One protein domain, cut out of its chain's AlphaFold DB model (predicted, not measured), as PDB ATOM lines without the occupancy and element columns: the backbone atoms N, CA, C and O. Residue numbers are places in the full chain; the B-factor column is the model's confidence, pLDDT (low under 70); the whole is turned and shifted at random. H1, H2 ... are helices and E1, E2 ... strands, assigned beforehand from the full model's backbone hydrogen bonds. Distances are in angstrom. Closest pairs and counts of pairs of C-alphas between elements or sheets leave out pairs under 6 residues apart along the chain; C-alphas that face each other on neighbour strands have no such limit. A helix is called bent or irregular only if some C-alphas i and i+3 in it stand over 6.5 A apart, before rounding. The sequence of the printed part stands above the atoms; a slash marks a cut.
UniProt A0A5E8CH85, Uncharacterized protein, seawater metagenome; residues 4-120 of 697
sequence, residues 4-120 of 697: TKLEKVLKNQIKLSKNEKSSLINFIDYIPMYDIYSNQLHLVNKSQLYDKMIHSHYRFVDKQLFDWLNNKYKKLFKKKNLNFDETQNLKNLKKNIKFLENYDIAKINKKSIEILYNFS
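Overview. This is residues 4 to 120 of the 697 residues of an uncharacterized protein of seawater metagenome (UniProt A0A5E8CH85). A small antiparallel sheet of three strands sits among helices; the helical hairpin of H4 and H5 packs on it through H5 and reaches beyond it, making the long axis, while H3 packs on E1 and E3, and H6, which only grazes the sheet, makes a corner with H3 through its residues 115 to 119. H1 packs on the last part of H5, and H2 touches no helix. The printed part has 117 residues with six named helices and three named strands, in the order H1 H2 E1 E2 H3 E3 H4 H5 H6; the sheet runs E2 E1 E3. The class is mostly helix, and the whole is compact, with a radius of gyration of the C-alphas of 14.5 A and spans of 46 by 35 by 24 A.

Along the chain. H1, residues 4 to 10, begins with C-alpha 4 at (36.775, -8.140, 142.663). H2 is residues 18 to 24, E1 30 to 35, E2 40 to 45, H3 46 to 54 and E3 58 to 60. H4, residues 63 to 77, is 20.8 A long, and H5, 84 to 100, is 24.5 A. H6, residues 105 to 119, 20.7 A, ends with C-alpha 119 at (26.559, 12.108, 140.871).

Arrangement. E1 and E2 form a hairpin, with N 33 and O 42 2.9 A apart; E1 and E3 are antiparallel, with N 59 and O 34 2.8 A apart. E2, H3, E3 is a split strand-helix-strand unit, E1 lying between its strands, with a right-handed crossover. The three layers, helices on both faces of the sheet, have H5 on one face and H3 on the other. H4 and H5 touch at a steep tilt of 40 degrees, opposite ways, closest at the C-alphas of Tyr 73 and Leu 93, 6.0 A. H6 touches H3 with residues 115 to 119 alone, closest at the C-alphas of Ser 47 and Phe 119, 5.9 A. H1 and H6 only graze the sheet. H3 is irregular: C-alphas 47 and 50 are 7.5 A apart. In H1, H2, H4, H5 and H6 every O i to N i+4 pair is within hydrogen-bond range; in H3, 3 of 5.

Size, cuts and confidence. The C-alphas farthest apart, of Lys 80 and Asn 118, are 46.7 A apart. The printed part has no cut, no link is long, and no printed residue is under 70 in pLDDT.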
ATOM      1  N   THR A   4      35.637  -7.212 142.597       82.25
ATOM      2  CA  THR A   4      36.775  -8.140 142.663       82.25
ATOM      3  C   THR A   4      37.024  -8.839 141.328       82.25
ATOM      4  O   THR A   4      38.167  -9.001 140.905       82.25
ATOM      5  N   LYS A   5      35.966  -9.249 140.620       80.50
ATOM      6  CA  LYS A   5      36.093  -9.847 139.287       80.50
ATOM      7  C   LYS A   5      36.508  -8.805 138.244       80.50
ATOM      8  O   LYS A   5      37.338  -9.113 137.394       80.50
ATOM      9  N   LEU A   6      35.996  -7.578 138.335       80.31
ATOM     10  CA  LEU A   6      36.341  -6.477 137.431       80.31
ATOM     11  C   LEU A   6      37.815  -6.057 137.554       80.31
ATOM     12  O   LEU A   6      38.496  -5.871 136.548       80.31
ATOM     13  N   GLU A   7      38.337  -5.998 138.777       82.56
ATOM     14  CA  GLU A   7      39.752  -5.748 139.055       82.56
ATOM     15  C   GLU A   7      40.650  -6.855 138.501       82.56
ATOM     16  O   GLU A   7      41.709  -6.572 137.939       82.56
ATOM     17  N   LYS A   8      40.224  -8.121 138.611       82.75
ATOM     18  CA  LYS A   8      40.937  -9.252 138.000       82.75
ATOM     19  C   LYS A   8      40.968  -9.137 136.473       82.75
ATOM     20  O   LYS A   8      42.003  -9.414 135.870       82.75
ATOM     21  N   VAL A   9      39.887  -8.671 135.843       79.81
ATOM     22  CA  VAL A   9      39.848  -8.396 134.393       79.81
ATOM     23  C   VAL A   9      40.778  -7.233 134.030       79.81
ATOM     24  O   VAL A   9      41.577  -7.372 133.106       79.81
ATOM     25  N   LEU A  10      40.772  -6.133 134.793       81.50
ATOM     26  CA  LEU A  10      41.702  -5.007 134.610       81.50
ATOM     27  C   LEU A  10      43.165  -5.444 134.739       81.50
ATOM     28  O   LEU A  10      44.025  -5.002 133.980       81.50
ATOM     29  N   LYS A  11      43.459  -6.360 135.667       81.62
ATOM     30  CA  LYS A  11      44.784  -6.968 135.859       81.62
ATOM     31  C   LYS A  11      45.112  -8.065 134.834       81.62
ATOM     32  O   LYS A  11      46.169  -8.676 134.949       81.62
ATOM     33  N   ASN A  12      44.270  -8.293 133.817       74.69
ATOM     34  CA  ASN A  12      44.416  -9.342 132.797       74.69
ATOM     35  C   ASN A  12      44.457 -10.782 133.350       74.69
ATOM     36  O   ASN A  12      44.940 -11.687 132.670       74.69
ATOM     37  N   GLN A  13      43.933 -11.007 134.555       74.25
ATOM     38  CA  GLN A  13      43.944 -12.308 135.229       74.25
ATOM     39  C   GLN A  13      42.782 -13.214 134.788       74.25
ATOM     40  O   GLN A  13      42.857 -14.424 134.962       74.25
ATOM     41  N   ILE A  14      41.704 -12.649 134.225       76.88
ATOM     42  CA  ILE A  14      40.505 -13.380 133.777       76.88
ATOM     43  C   ILE A  14      40.018 -12.800 132.437       76.88
ATOM     44  O   ILE A  14      40.046 -11.584 132.248       76.88
ATOM     45  N   LYS A  15      39.554 -13.655 131.510       74.75
ATOM     46  CA  LYS A  15      38.830 -13.256 130.285       74.75
ATOM     47  C   LYS A  15      37.319 -13.378 130.499       74.75
ATOM     48  O   LYS A  15      36.868 -14.354 131.086       74.75
ATOM     49  N   LEU A  16      36.552 -12.412 129.999       79.00
ATOM     50  CA  LEU A  16      35.089 -12.414 130.088       79.00
ATOM     51  C   LEU A  16      34.452 -13.117 128.882       79.00
ATOM     52  O   LEU A  16      34.879 -12.917 127.742       79.00
ATOM     53  N   SER A  17      33.402 -13.896 129.135       79.31
ATOM     54  CA  SER A  17      32.527 -14.466 128.103       79.31
ATOM     55  C   SER A  17      31.676 -13.388 127.412       79.31
ATOM     56  O   SER A  17      31.542 -12.264 127.899       79.31
ATOM     57  N   LYS A  18      31.053 -13.721 126.272       76.94
ATOM     58  CA  LYS A  18      30.218 -12.782 125.495       76.94
ATOM     59  C   LYS A  18      29.043 -12.212 126.314       76.94
ATOM     60  O   LYS A  18      28.784 -11.014 126.236       76.94
ATOM     61  N   ASN A  19      28.405 -13.038 127.148       76.75
ATOM     62  CA  ASN A  19      27.307 -12.629 128.041       76.75
ATOM     63  C   ASN A  19      27.793 -11.777 129.229       76.75
ATOM     64  O   ASN A  19      27.082 -10.920 129.753       76.75
ATOM     65  N   GLU A  20      29.033 -11.976 129.671       78.81
ATOM     66  CA  GLU A  20      29.623 -11.139 130.718       78.81
ATOM     67  C   GLU A  20      30.057  -9.775 130.175       78.81
ATOM     68  O   GLU A  20      29.903  -8.765 130.857       78.81
ATOM     69  N   LYS A  21      30.530  -9.717 128.923       78.12
ATOM     70  CA  LYS A  21      30.824  -8.448 128.245       78.12
ATOM     71  C   LYS A  21      29.577  -7.587 128.061       78.12
ATOM     72  O   LYS A  21      29.639  -6.380 128.269       78.12
ATOM     73  N   SER A  22      28.433  -8.184 127.725       74.69
ATOM     74  CA  SER A  22      27.179  -7.429 127.597       74.69
ATOM     75  C   SER A  22      26.655  -6.905 128.940       74.69
ATOM     76  O   SER A  22      26.062  -5.830 128.976       74.69
ATOM     77  N   SER A  23      26.920  -7.602 130.049       79.25
ATOM     78  CA  SER A  23      26.508  -7.168 131.395       79.25
ATOM     79  C   SER A  23      27.469  -6.182 132.073       79.25
ATOM     80  O   SER A  23      27.063  -5.534 133.038       79.25
ATOM     81  N   LEU A  24      28.700  -6.004 131.571       79.12
ATOM     82  CA  LEU A  24      29.658  -5.001 132.073       79.12
ATOM     83  C   LEU A  24      29.081  -3.585 132.098       79.12
ATOM     84  O   LEU A  24      29.321  -2.836 133.037       79.12
ATOM     85  N   ILE A  25      28.302  -3.233 131.076       75.12
ATOM     86  CA  ILE A  25      27.712  -1.897 130.910       75.12
ATOM     87  C   ILE A  25      26.704  -1.583 132.029       75.12
ATOM     88  O   ILE A  25      26.479  -0.419 132.351       75.12
ATOM     89  N   ASN A  26      26.137  -2.614 132.662       78.69
ATOM     90  CA  ASN A  26      25.192  -2.464 133.767       78.69
ATOM     91  C   ASN A  26      25.893  -2.283 135.125       78.69
ATOM     92  O   ASN A  26      25.228  -2.022 136.126       78.69
ATOM     93  N   PHE A  27      27.222  -2.423 135.190       82.69
ATOM     94  CA  PHE A  27      27.988  -2.222 136.416       82.69
ATOM     95  C   PHE A  27      28.314  -0.735 136.605       82.69
ATOM     96  O   PHE A  27      29.362  -0.252 136.189       82.69
ATOM     97  N   ILE A  28      27.383  -0.005 137.218       82.31
ATOM     98  CA  ILE A  28      27.434   1.463 137.327       82.31
ATOM     99  C   ILE A  28      28.250   1.988 138.515       82.31
ATOM    100  O   ILE A  28      28.514   3.183 138.590       82.31
ATOM    101  N   ASP A  29      28.624   1.127 139.464       86.69
ATOM    102  CA  ASP A  29      29.293   1.566 140.696       86.69
ATOM    103  C   ASP A  29      30.742   1.991 140.471       86.69
ATOM    104  O   ASP A  29      31.242   2.843 141.207       86.69
ATOM    105  N   TYR A  30      31.395   1.430 139.450       90.38
ATOM    106  CA  TYR A  30      32.755   1.784 139.072       90.38
ATOM    107  C   TYR A  30      32.878   1.934 137.564       90.38
ATOM    108  O   TYR A  30      32.553   1.015 136.813       90.38
ATOM    109  N   ILE A  31      33.418   3.070 137.140       92.19
ATOM    110  CA  ILE A  31      33.616   3.407 135.736       92.19
ATOM    111  C   ILE A  31      35.111   3.429 135.430       92.19
ATOM    112  O   ILE A  31      35.888   4.002 136.199       92.19
ATOM    113  N   PRO A  32      35.548   2.803 134.326       93.12
ATOM    114  CA  PRO A  32      36.931   2.904 133.913       93.12
ATOM    115  C   PRO A  32      37.233   4.313 133.409       93.12
ATOM    116  O   PRO A  32      36.624   4.796 132.456       93.12
ATOM    117  N   MET A  33      38.206   4.954 134.039       95.31
ATOM    118  CA  MET A  33      38.710   6.263 133.650       95.31
ATOM    119  C   MET A  33      40.209   6.189 133.401       95.31
ATOM    120  O   MET A  33      40.934   5.458 134.078       95.31
ATOM    121  N   TYR A  34      40.675   6.953 132.422       96.44
ATOM    122  CA  TYR A  34      42.087   7.062 132.094       96.44
ATOM    123  C   TYR A  34      42.724   8.207 132.865       96.44
ATOM    124  O   TYR A  34      42.255   9.341 132.790       96.44
ATOM    125  N   ASP A  35      43.804   7.901 133.573       95.88
ATOM    126  CA  ASP A  35      44.662   8.886 134.215       95.88
ATOM    127  C   ASP A  35      45.864   9.184 133.313       95.88
ATOM    128  O   ASP A  35      46.673   8.302 133.000       95.88
ATOM    129  N   ILE A  36      45.971  10.447 132.901       92.69
ATOM    130  CA  ILE A  36      47.034  10.914 132.014       92.69
ATOM    131  C   ILE A  36      48.415  10.859 132.681       92.69
ATOM    132  O   ILE A  36      49.398  10.583 131.992       92.69
ATOM    133  N   TYR A  37      48.500  11.050 134.002       90.94
ATOM    134  CA  TYR A  37      49.777  11.096 134.715       90.94
ATOM    135  C   TYR A  37      50.369   9.697 134.899       90.94
ATOM    136  O   TYR A  37      51.534   9.471 134.574       90.94
ATOM    137  N   SER A  38      49.566   8.715 135.326       91.12
ATOM    138  CA  SER A  38      50.030   7.318 135.424       91.12
ATOM    139  C   SER A  38      50.029   6.561 134.088       91.12
ATOM    140  O   SER A  38      50.603   5.473 133.991       91.12
ATOM    141  N   ASN A  39      49.402   7.111 133.041       91.00
ATOM    142  CA  ASN A  39      49.104   6.419 131.781       91.00
ATOM    143  C   ASN A  39      48.325   5.097 131.985       91.00
ATOM    144  O   ASN A  39      48.473   4.152 131.201       91.00
ATOM    145  N   GLN A  40      47.491   4.996 133.023       93.06
ATOM    146  CA  GLN A  40      46.751   3.777 133.370       93.06
ATOM    147  C   GLN A  40      45.240   4.002 133.418       93.06
ATOM    148  O   GLN A  40      44.756   5.103 133.682       93.06
ATOM    149  N   LEU A  41      44.489   2.928 133.165       93.12
ATOM    150  CA  LEU A  41      43.066   2.874 133.475       93.12
ATOM    151  C   LEU A  41      42.849   2.477 134.930       93.12
ATOM    152  O   LEU A  41      43.402   1.481 135.402       93.12
ATOM    153  N   HIS A  42      41.966   3.217 135.590       93.69
ATOM    154  CA  HIS A  42      41.525   2.972 136.955       93.69
ATOM    155  C   HIS A  42      40.014   2.793 136.987       93.69
ATOM    156  O   HIS A  42      39.288   3.449 136.244       93.69
ATOM    157  N   LEU A  43      39.539   1.911 137.862       92.44
ATOM    158  CA  LEU A  43      38.118   1.785 138.169       92.44
ATOM    159  C   LEU A  43      37.772   2.828 139.230       92.44
ATOM    160  O   LEU A  43      38.150   2.680 140.389       92.44
ATOM    161  N   VAL A  44      37.088   3.892 138.825       93.06
ATOM    162  CA  VAL A  44      36.730   5.011 139.703       93.06
ATOM    163  C   VAL A  44      35.299   4.836 140.186       93.06
ATOM    164  O   VAL A  44      34.404   4.577 139.382       93.06
ATOM    165  N   ASN A  45      35.077   4.965 141.496       92.75
ATOM    166  CA  ASN A  45      33.740   4.881 142.075       92.75
ATOM    167  C   ASN A  45      32.847   6.014 141.543       92.75
ATOM    168  O   ASN A  45      33.308   7.148 141.421       92.75
ATOM    169  N   LYS A  46      31.563   5.733 141.289       90.69
ATOM    170  CA  LYS A  46      30.592   6.722 140.784       90.69
ATOM    171  C   LYS A  46      30.552   8.038 141.573       90.69
ATOM    172  O   LYS A  46      30.447   9.096 140.962       90.69
ATOM    173  N   SER A  47      30.709   7.980 142.898       88.19
ATOM    174  CA  SER A  47      30.719   9.159 143.787       88.19
ATOM    175  C   SER A  47      31.960  10.049 143.631       88.19
ATOM    176  O   SER A  47      31.942  11.199 144.046       88.19
ATOM    177  N   GLN A  48      33.032   9.540 143.018       91.50
ATOM    178  CA  GLN A  48      34.312  10.238 142.856       91.50
ATOM    179  C   GLN A  48      34.563  10.700 141.415       91.50
ATOM    180  O   GLN A  48      35.599  11.305 141.143       91.50
ATOM    181  N   LEU A  49      33.663  10.393 140.470       92.12
ATOM    182  CA  LEU A  49      33.896  10.671 139.046       92.12
ATOM    183  C   LEU A  49      34.084  12.160 138.772       92.12
ATOM    184  O   LEU A  49      34.982  12.516 138.011       92.12
ATOM    185  N   TYR A  50      33.264  13.006 139.402       91.62
ATOM    186  CA  TYR A  50      33.351  14.456 139.256       91.62
ATOM    187  C   TYR A  50      34.734  14.959 139.691       91.62
ATOM    188  O   TYR A  50      35.482  15.483 138.864       91.62
ATOM    189  N   ASP A  51      35.135  14.675 140.933       92.06
ATOM    190  CA  ASP A  51      36.422  15.122 141.476       92.06
ATOM    191  C   ASP A  51      37.607  14.581 140.673       92.06
ATOM    192  O   ASP A  51      38.565  15.301 140.379       92.06
ATOM    193  N   LYS A  52      37.552  13.308 140.263       94.62
ATOM    194  CA  LYS A  52      38.619  12.708 139.459       94.62
ATOM    195  C   LYS A  52      38.738  13.360 138.087       94.62
ATOM    196  O   LYS A  52      39.855  13.554 137.611       94.62
ATOM    197  N   MET A  53      37.623  13.711 137.456       93.06
ATOM    198  CA  MET A  53      37.628  14.335 136.137       93.06
ATOM    199  C   MET A  53      38.074  15.802 136.185       93.06
ATOM    200  O   MET A  53      38.910  16.208 135.369       93.06
ATOM    201  N   ILE A  54      37.527  16.573 137.130       92.00
ATOM    202  CA  ILE A  54      37.717  18.025 137.240       92.00
ATOM    203  C   ILE A  54      39.025  18.364 137.960       92.00
ATOM    204  O   ILE A  54      39.824  19.130 137.430       92.00
ATOM    205  N   HIS A  55      39.291  17.744 139.112       92.06
ATOM    206  CA  HIS A  55      40.433  18.093 139.967       92.06
ATOM    207  C   HIS A  55      41.639  17.160 139.810       92.06
ATOM    208  O   HIS A  55      42.755  17.549 140.135       92.06
ATOM    209  N   SER A  56      41.452  15.925 139.323       94.19
ATOM    210  CA  SER A  56      42.561  14.970 139.113       94.19
ATOM    211  C   SER A  56      42.885  14.686 137.640       94.19
ATOM    212  O   SER A  56      43.721  13.832 137.359       94.19
ATOM    213  N   HIS A  57      42.246  15.381 136.694       94.50
ATOM    214  CA  HIS A  57      42.484  15.268 135.245       94.50
ATOM    215  C   HIS A  57      42.268  13.873 134.624       94.50
ATOM    216  O   HIS A  57      42.816  13.565 133.563       94.50
ATOM    217  N   TYR A  58      41.424  13.038 135.227       96.75
ATOM    218  CA  TYR A  58      41.020  11.771 134.619       96.75
ATOM    219  C   TYR A  58      40.102  12.039 133.414       96.75
ATOM    220  O   TYR A  58      39.425  13.070 133.337       96.75
ATOM    221  N   ARG A  59      40.050  11.113 132.454       95.38
ATOM    222  CA  ARG A  59      39.155  11.195 131.289       95.38
ATOM    223  C   ARG A  59      38.310   9.942 131.143       95.38
ATOM    224  O   ARG A  59      38.782   8.832 131.400       95.38
ATOM    225  N   PHE A  60      37.061  10.128 130.721       95.31
ATOM    226  CA  PHE A  60      36.235   9.006 130.299       95.31
ATOM    227  C   PHE A  60      36.819   8.337 129.072       95.31
ATOM    228  O   PHE A  60      37.527   8.943 128.267       95.31
ATOM    229  N   VAL A  61      36.502   7.057 128.952       92.56
ATOM    230  CA  VAL A  61      36.874   6.283 127.786       92.56
ATOM    231  C   VAL A  61      35.831   6.512 126.710       92.56
ATOM    232  O   VAL A  61      34.728   5.972 126.774       92.56
ATOM    233  N   ASP A  62      36.212   7.291 125.709       94.44
ATOM    234  CA  ASP A  62      35.480   7.444 124.464       94.44
ATOM    235  C   ASP A  62      36.275   6.864 123.284       94.44
ATOM    236  O   ASP A  62      37.366   6.298 123.432       94.44
ATOM    237  N   LYS A  63      35.696   6.970 122.085       94.44
ATOM    238  CA  LYS A  63      36.326   6.463 120.865       94.44
ATOM    239  C   LYS A  63      37.637   7.195 120.564       94.44
ATOM    240  O   LYS A  63      38.611   6.546 120.198       94.44
ATOM    241  N   GLN A  64      37.681   8.512 120.762       95.44
ATOM    242  CA  GLN A  64      38.861   9.325 120.472       95.44
ATOM    243  C   GLN A  64      40.042   8.926 121.361       95.44
ATOM    244  O   GLN A  64      41.155   8.738 120.868       95.44
ATOM    245  N   LEU A  65      39.803   8.741 122.659       94.75
ATOM    246  CA  LEU A  65      40.808   8.285 123.602       94.75
ATOM    247  C   LEU A  65      41.255   6.855 123.287       94.75
ATOM    248  O   LEU A  65      42.453   6.581 123.298       94.75
ATOM    249  N   PHE A  66      40.327   5.946 122.979       95.19
ATOM    250  CA  PHE A  66      40.676   4.572 122.609       95.19
ATOM    251  C   PHE A  66      41.548   4.519 121.343       95.19
ATOM    252  O   PHE A  66      42.569   3.823 121.320       95.19
ATOM    253  N   ASP A  67      41.207   5.298 120.318       95.50
ATOM    254  CA  ASP A  67      41.989   5.411 119.085       95.50
ATOM    255  C   ASP A  67      43.361   6.048 119.352       95.50
ATOM    256  O   ASP A  67      44.385   5.566 118.859       95.50
ATOM    257  N   TRP A  68      43.419   7.077 120.205       95.56
ATOM    258  CA  TRP A  68      44.673   7.690 120.644       95.56
ATOM    259  C   TRP A  68      45.582   6.692 121.374       95.56
ATOM    260  O   TRP A  68      46.768   6.599 121.049       95.56
ATOM    261  N   LEU A  69      45.039   5.890 122.298       94.88
ATOM    262  CA  LEU A  69      45.781   4.835 122.997       94.88
ATOM    263  C   LEU A  69      46.330   3.793 122.012       94.88
ATOM    264  O   LEU A  69      47.506   3.432 122.094       94.88
ATOM    265  N   ASN A  70      45.513   3.352 121.048       94.81
ATOM    266  CA  ASN A  70      45.923   2.414 120.000       94.81
ATOM    267  C   ASN A  70      47.042   2.979 119.115       94.81
ATOM    268  O   ASN A  70      48.025   2.287 118.830       94.81
ATOM    269  N   ASN A  71      46.926   4.239 118.700       95.50
ATOM    270  CA  ASN A  71      47.938   4.909 117.885       95.50
ATOM    271  C   ASN A  71      49.249   5.094 118.661       95.50
ATOM    272  O   ASN A  71      50.326   4.800 118.133       95.50
ATOM    273  N   LYS A  72      49.168   5.492 119.937       93.81
ATOM    274  CA  LYS A  72      50.324   5.612 120.839       93.81
ATOM    275  C   LYS A  72      51.019   4.261 121.044       93.81
ATOM    276  O   LYS A  72      52.244   4.191 120.945       93.81
ATOM    277  N   TYR A  73      50.253   3.184 121.239       94.31
ATOM    278  CA  TYR A  73      50.780   1.820 121.345       94.31
ATOM    279  C   TYR A  73      51.506   1.385 120.066       94.31
ATOM    280  O   TYR A  73      52.658   0.965 120.135       94.31
ATOM    281  N   LYS A  74      50.879   1.547 118.890       94.19
ATOM    282  CA  LYS A  74      51.487   1.201 117.590       94.19
ATOM    283  C   LYS A  74      52.790   1.961 117.338       94.19
ATOM    284  O   LYS A  74      53.730   1.380 116.801       94.19
ATOM    285  N   LYS A  75      52.855   3.242 117.720       93.38
ATOM    286  CA  LYS A  75      54.060   4.072 117.574       93.38
ATOM    287  C   LYS A  75      55.206   3.564 118.453       93.38
ATOM    288  O   LYS A  75      56.311   3.395 117.950       93.38
ATOM    289  N   LEU A  76      54.940   3.283 119.730       91.62
ATOM    290  CA  LEU A  76      55.955   2.777 120.663       91.62
ATOM    291  C   LEU A  76      56.399   1.347 120.325       91.62
ATOM    292  O   LEU A  76      57.587   1.059 120.369       91.62
ATOM    293  N   PHE A  77      55.473   0.474 119.922       91.38
ATOM    294  CA  PHE A  77      55.776  -0.917 119.562       91.38
ATOM    295  C   PHE A  77      56.745  -1.037 118.372       91.38
ATOM    296  O   PHE A  77      57.490  -2.006 118.279       91.38
ATOM    297  N   LYS A  78      56.755  -0.053 117.462       92.44
ATOM    298  CA  LYS A  78      57.665  -0.006 116.304       92.44
ATOM    299  C   LYS A  78      59.066   0.530 116.635       92.44
ATOM    300  O   LYS A  78      59.948   0.473 115.780       92.44
ATOM    301  N   LYS A  79      59.284   1.081 117.832       91.88
ATOM    302  CA  LYS A  79      60.574   1.659 118.230       91.88
ATOM    303  C   LYS A  79      61.538   0.534 118.633       91.88
ATOM    304  O   LYS A  79      61.207  -0.270 119.495       91.88
ATOM    305  N   LYS A  80      62.728   0.476 118.015       83.00
ATOM    306  CA  LYS A  80      63.714  -0.605 118.243       83.00
ATOM    307  C   LYS A  80      64.370  -0.566 119.631       83.00
ATOM    308  O   LYS A  80      64.576  -1.621 120.212       83.00
ATOM    309  N   ASN A  81      64.644   0.629 120.165       88.19
ATOM    310  CA  ASN A  81      65.240   0.829 121.491       88.19
ATOM    311  C   ASN A  81      64.297   1.683 122.350       88.19
ATOM    312  O   ASN A  81      64.116   2.873 122.079       88.19
ATOM    313  N   LEU A  82      63.679   1.058 123.353       88.44
ATOM    314  CA  LEU A  82      62.821   1.711 124.343       88.44
ATOM    315  C   LEU A  82      63.632   1.949 125.616       88.44
ATOM    316  O   LEU A  82      64.339   1.050 126.070       88.44
ATOM    317  N   ASN A  83      63.507   3.129 126.217       91.19
ATOM    318  CA  ASN A  83      64.015   3.330 127.575       91.19
ATOM    319  C   ASN A  83      63.085   2.654 128.612       91.19
ATOM    320  O   ASN A  83      62.052   2.065 128.263       91.19
ATOM    321  N   PHE A  84      63.458   2.702 129.893       87.94
ATOM    322  CA  PHE A  84      62.681   2.081 130.970       87.94
ATOM    323  C   PHE A  84      61.235   2.608 131.032       87.94
ATOM    324  O   PHE A  84      60.288   1.815 131.038       87.94
ATOM    325  N   ASP A  85      61.052   3.929 130.978       86.56
ATOM    326  CA  ASP A  85      59.734   4.571 131.050       86.56
ATOM    327  C   ASP A  85      58.855   4.224 129.846       86.56
ATOM    328  O   ASP A  85      57.673   3.915 129.987       86.56
ATOM    329  N   GLU A  86      59.430   4.203 128.645       89.38
ATOM    330  CA  GLU A  86      58.747   3.811 127.415       89.38
ATOM    331  C   GLU A  86      58.359   2.329 127.431       89.38
ATOM    332  O   GLU A  86      57.266   1.972 126.985       89.38
ATOM    333  N   THR A  87      59.210   1.471 127.999       88.94
ATOM    334  CA  THR A  87      58.914   0.045 128.198       88.94
ATOM    335  C   THR A  87      57.737  -0.136 129.153       88.94
ATOM    336  O   THR A  87      56.824  -0.926 128.887       88.94
ATOM    337  N   GLN A  88      57.711   0.623 130.250       87.88
ATOM    338  CA  GLN A  88      56.617   0.582 131.214       87.88
ATOM    339  C   GLN A  88      55.317   1.152 130.627       87.88
ATOM    340  O   GLN A  88      54.244   0.568 130.798       87.88
ATOM    341  N   ASN A  89      55.409   2.234 129.855       89.56
ATOM    342  CA  ASN A  89      54.278   2.828 129.153       89.56
ATOM    343  C   ASN A  89      53.689   1.862 128.115       89.56
ATOM    344  O   ASN A  89      52.477   1.670 128.065       89.56
ATOM    345  N   LEU A  90      54.531   1.166 127.341       91.12
ATOM    346  CA  LEU A  90      54.084   0.152 126.383       91.12
ATOM    347  C   LEU A  90      53.303  -0.981 127.074       91.12
ATOM    348  O   LEU A  90      52.249  -1.396 126.579       91.12
ATOM    349  N   LYS A  91      53.773  -1.449 128.242       90.00
ATOM    350  CA  LYS A  91      53.058  -2.442 129.067       90.00
ATOM    351  C   LYS A  91      51.704  -1.911 129.544       90.00
ATOM    352  O   LYS A  91      50.699  -2.616 129.416       90.00
ATOM    353  N   ASN A  92      51.661  -0.676 130.048       90.12
ATOM    354  CA  ASN A  92      50.429  -0.027 130.504       90.12
ATOM    355  C   ASN A  92      49.420   0.139 129.357       90.12
ATOM    356  O   ASN A  92      48.262  -0.243 129.505       90.12
ATOM    357  N   LEU A  93      49.855   0.615 128.187       91.81
ATOM    358  CA  LEU A  93      49.003   0.787 127.006       91.81
ATOM    359  C   LEU A  93      48.399  -0.538 126.539       91.81
ATOM    360  O   LEU A  93      47.188  -0.616 126.334       91.81
ATOM    361  N   LYS A  94      49.209  -1.603 126.442       92.25
ATOM    362  CA  LYS A  94      48.720  -2.943 126.080       92.25
ATOM    363  C   LYS A  94      47.662  -3.443 127.061       92.25
ATOM    364  O   LYS A  94      46.654  -4.015 126.652       92.25
ATOM    365  N   LYS A  95      47.894  -3.233 128.362       91.69
ATOM    366  CA  LYS A  95      46.949  -3.592 129.424       91.69
ATOM    367  C   LYS A  95      45.645  -2.803 129.292       91.69
ATOM    368  O   LYS A  95      44.581  -3.416 129.322       91.69
ATOM    369  N   ASN A  96      45.735  -1.488 129.099       92.88
ATOM    370  CA  ASN A  96      44.582  -0.604 128.961       92.88
ATOM    371  C   ASN A  96      43.725  -0.992 127.748       92.88
ATOM    372  O   ASN A  96      42.530  -1.223 127.902       92.88
ATOM    373  N   ILE A  97      44.331  -1.134 126.563       92.44
ATOM    374  CA  ILE A  97      43.623  -1.490 125.320       92.44
ATOM    375  C   ILE A  97      42.894  -2.827 125.483       92.44
ATOM    376  O   ILE A  97      41.687  -2.897 125.267       92.44
ATOM    377  N   LYS A  98      43.591  -3.864 125.967       90.88
ATOM    378  CA  LYS A  98      43.006  -5.197 126.174       90.88
ATOM    379  C   LYS A  98      41.852  -5.194 127.180       90.88
ATOM    380  O   LYS A  98      40.907  -5.970 127.051       90.88
ATOM    381  N   PHE A  99      41.921  -4.340 128.199       89.94
ATOM    382  CA  PHE A  99      40.812  -4.164 129.127       89.94
ATOM    383  C   PHE A  99      39.605  -3.510 128.435       89.94
ATOM    384  O   PHE A  99      38.485  -4.004 128.582       89.94
ATOM    385  N   LEU A 100      39.831  -2.464 127.635       90.12
ATOM    386  CA  LEU A 100      38.782  -1.732 126.920       90.12
ATOM    387  C   LEU A 100      38.099  -2.538 125.810       90.12
ATOM    388  O   LEU A 100      36.911  -2.348 125.591       90.12
ATOM    389  N   GLU A 101      38.773  -3.518 125.206       89.31
ATOM    390  CA  GLU A 101      38.173  -4.494 124.270       89.31
ATOM    391  C   GLU A 101      37.065  -5.375 124.896       89.31
ATOM    392  O   GLU A 101      36.396  -6.162 124.212       89.31
ATOM    393  N   ASN A 102      36.871  -5.302 126.215       87.75
ATOM    394  CA  ASN A 102      35.733  -5.936 126.879       87.75
ATOM    395  C   ASN A 102      34.471  -5.062 126.876       87.75
ATOM    396  O   ASN A 102      33.402  -5.587 127.174       87.75
ATOM    397  N   TYR A 103      34.578  -3.778 126.520       85.94
ATOM    398  CA  TYR A 103      33.483  -2.811 126.537       85.94
ATOM    399  C   TYR A 103      33.047  -2.404 125.128       85.94
ATOM    400  O   TYR A 103      33.843  -2.302 124.199       85.94
ATOM    401  N   ASP A 104      31.763  -2.082 125.003       88.69
ATOM    402  CA  ASP A 104      31.259  -1.246 123.918       88.69
ATOM    403  C   ASP A 104      31.573   0.218 124.269       88.69
ATOM    404  O   ASP A 104      30.945   0.794 125.163       88.69
ATOM    405  N   ILE A 105      32.582   0.793 123.603       90.56
ATOM    406  CA  ILE A 105      33.134   2.122 123.920       90.56
ATOM    407  C   ILE A 105      32.068   3.226 123.833       90.56
ATOM    408  O   ILE A 105      32.045   4.134 124.661       90.56
ATOM    409  N   ALA A 106      31.139   3.138 122.877       89.75
ATOM    410  CA  ALA A 106      30.074   4.129 122.747       89.75
ATOM    411  C   ALA A 106      29.088   4.043 123.921       89.75
ATOM    412  O   ALA A 106      28.708   5.066 124.499       89.75
ATOM    413  N   LYS A 107      28.701   2.821 124.310       90.06
ATOM    414  CA  LYS A 107      27.775   2.612 125.432       90.06
ATOM    415  C   LYS A 107      28.391   2.985 126.774       90.06
ATOM    416  O   LYS A 107      27.715   3.641 127.563       90.06
ATOM    417  N   ILE A 108      29.646   2.608 127.036       89.62
ATOM    418  CA  ILE A 108      30.308   2.969 128.299       89.62
ATOM    419  C   ILE A 108      30.512   4.480 128.400       89.62
ATOM    420  O   ILE A 108      30.253   5.030 129.465       89.62
ATOM    421  N   ASN A 109      30.866   5.172 127.309       91.88
ATOM    422  CA  ASN A 109      30.979   6.631 127.314       91.88
ATOM    423  C   ASN A 109      29.637   7.293 127.664       91.88
ATOM    424  O   ASN A 109      29.551   8.060 128.622       91.88
ATOM    425  N   LYS A 110      28.554   6.919 126.962       91.62
ATOM    426  CA  LYS A 110      27.205   7.431 127.252       91.62
ATOM    427  C   LYS A 110      26.810   7.185 128.709       91.62
ATOM    428  O   LYS A 110      26.304   8.091 129.367       91.62
ATOM    429  N   LYS A 111      27.070   5.979 129.226       90.94
ATOM    430  CA  LYS A 111      26.750   5.632 130.615       90.94
ATOM    431  C   LYS A 111      27.601   6.409 131.621       90.94
ATOM    432  O   LYS A 111      27.088   6.816 132.656       90.94
ATOM    433  N   SER A 112      28.869   6.658 131.304       91.94
ATOM    434  CA  SER A 112      29.780   7.450 132.139       91.94
ATOM    435  C   SER A 112      29.301   8.895 132.271       91.94
ATOM    436  O   SER A 112      29.268   9.419 133.380       91.94
ATOM    437  N   ILE A 113      28.855   9.507 131.168       91.62
ATOM    438  CA  ILE A 113      28.277  10.861 131.160       91.62
ATOM    439  C   ILE A 113      26.983  10.910 131.989       91.62
ATOM    440  O   ILE A 113      26.805  11.819 132.795       91.62
ATOM    441  N   GLU A 114      26.099   9.919 131.838       90.50
ATOM    442  CA  GLU A 114      24.859   9.819 132.623       90.50
ATOM    443  C   GLU A 114      25.145   9.724 134.133       90.50
ATOM    444  O   GLU A 114      24.526  10.417 134.938       90.50
ATOM    445  N   ILE A 115      26.110   8.887 134.528       89.94
ATOM    446  CA  ILE A 115      26.498   8.733 135.933       89.94
ATOM    447  C   ILE A 115      27.166  10.011 136.443       89.94
ATOM    448  O   ILE A 115      26.826  10.464 137.531       89.94
ATOM    449  N   LEU A 116      28.054  10.632 135.663       91.06
ATOM    450  CA  LEU A 116      28.656  11.911 136.029       91.06
ATOM    451  C   LEU A 116      27.589  12.962 136.317       91.06
ATOM    452  O   LEU A 116      27.666  13.624 137.340       91.06
ATOM    453  N   TYR A 117      26.592  13.097 135.441       89.12
ATOM    454  CA  TYR A 117      25.494  14.034 135.650       89.12
ATOM    455  C   TYR A 117      24.778  13.752 136.977       89.12
ATOM    456  O   TYR A 117      24.667  14.645 137.813       89.12
ATOM    457  N   ASN A 118      24.367  12.500 137.210       87.25
ATOM    458  CA  ASN A 118      23.597  12.101 138.394       87.25
ATOM    459  C   ASN A 118      24.364  12.236 139.721       87.25
ATOM    460  O   ASN A 118      23.742  12.472 140.759       87.25
ATOM    461  N   PHE A 119      25.687  12.069 139.692       88.38
ATOM    462  CA  PHE A 119      26.559  12.108 140.871       88.38
ATOM    463  C   PHE A 119      27.415  13.380 140.956       88.38
ATOM    464  O   PHE A 119      28.213  13.513 141.880       88.38
ATOM    465  N   SER A 120      27.243  14.335 140.036       86.56
ATOM    466  CA  SER A 120      27.929  15.627 140.080       86.56
ATOM    467  C   SER A 120      27.355  16.497 141.202       86.56
ATOM    468  O   SER A 120      26.150  16.780 141.166       86.56
TER     469      SER A 120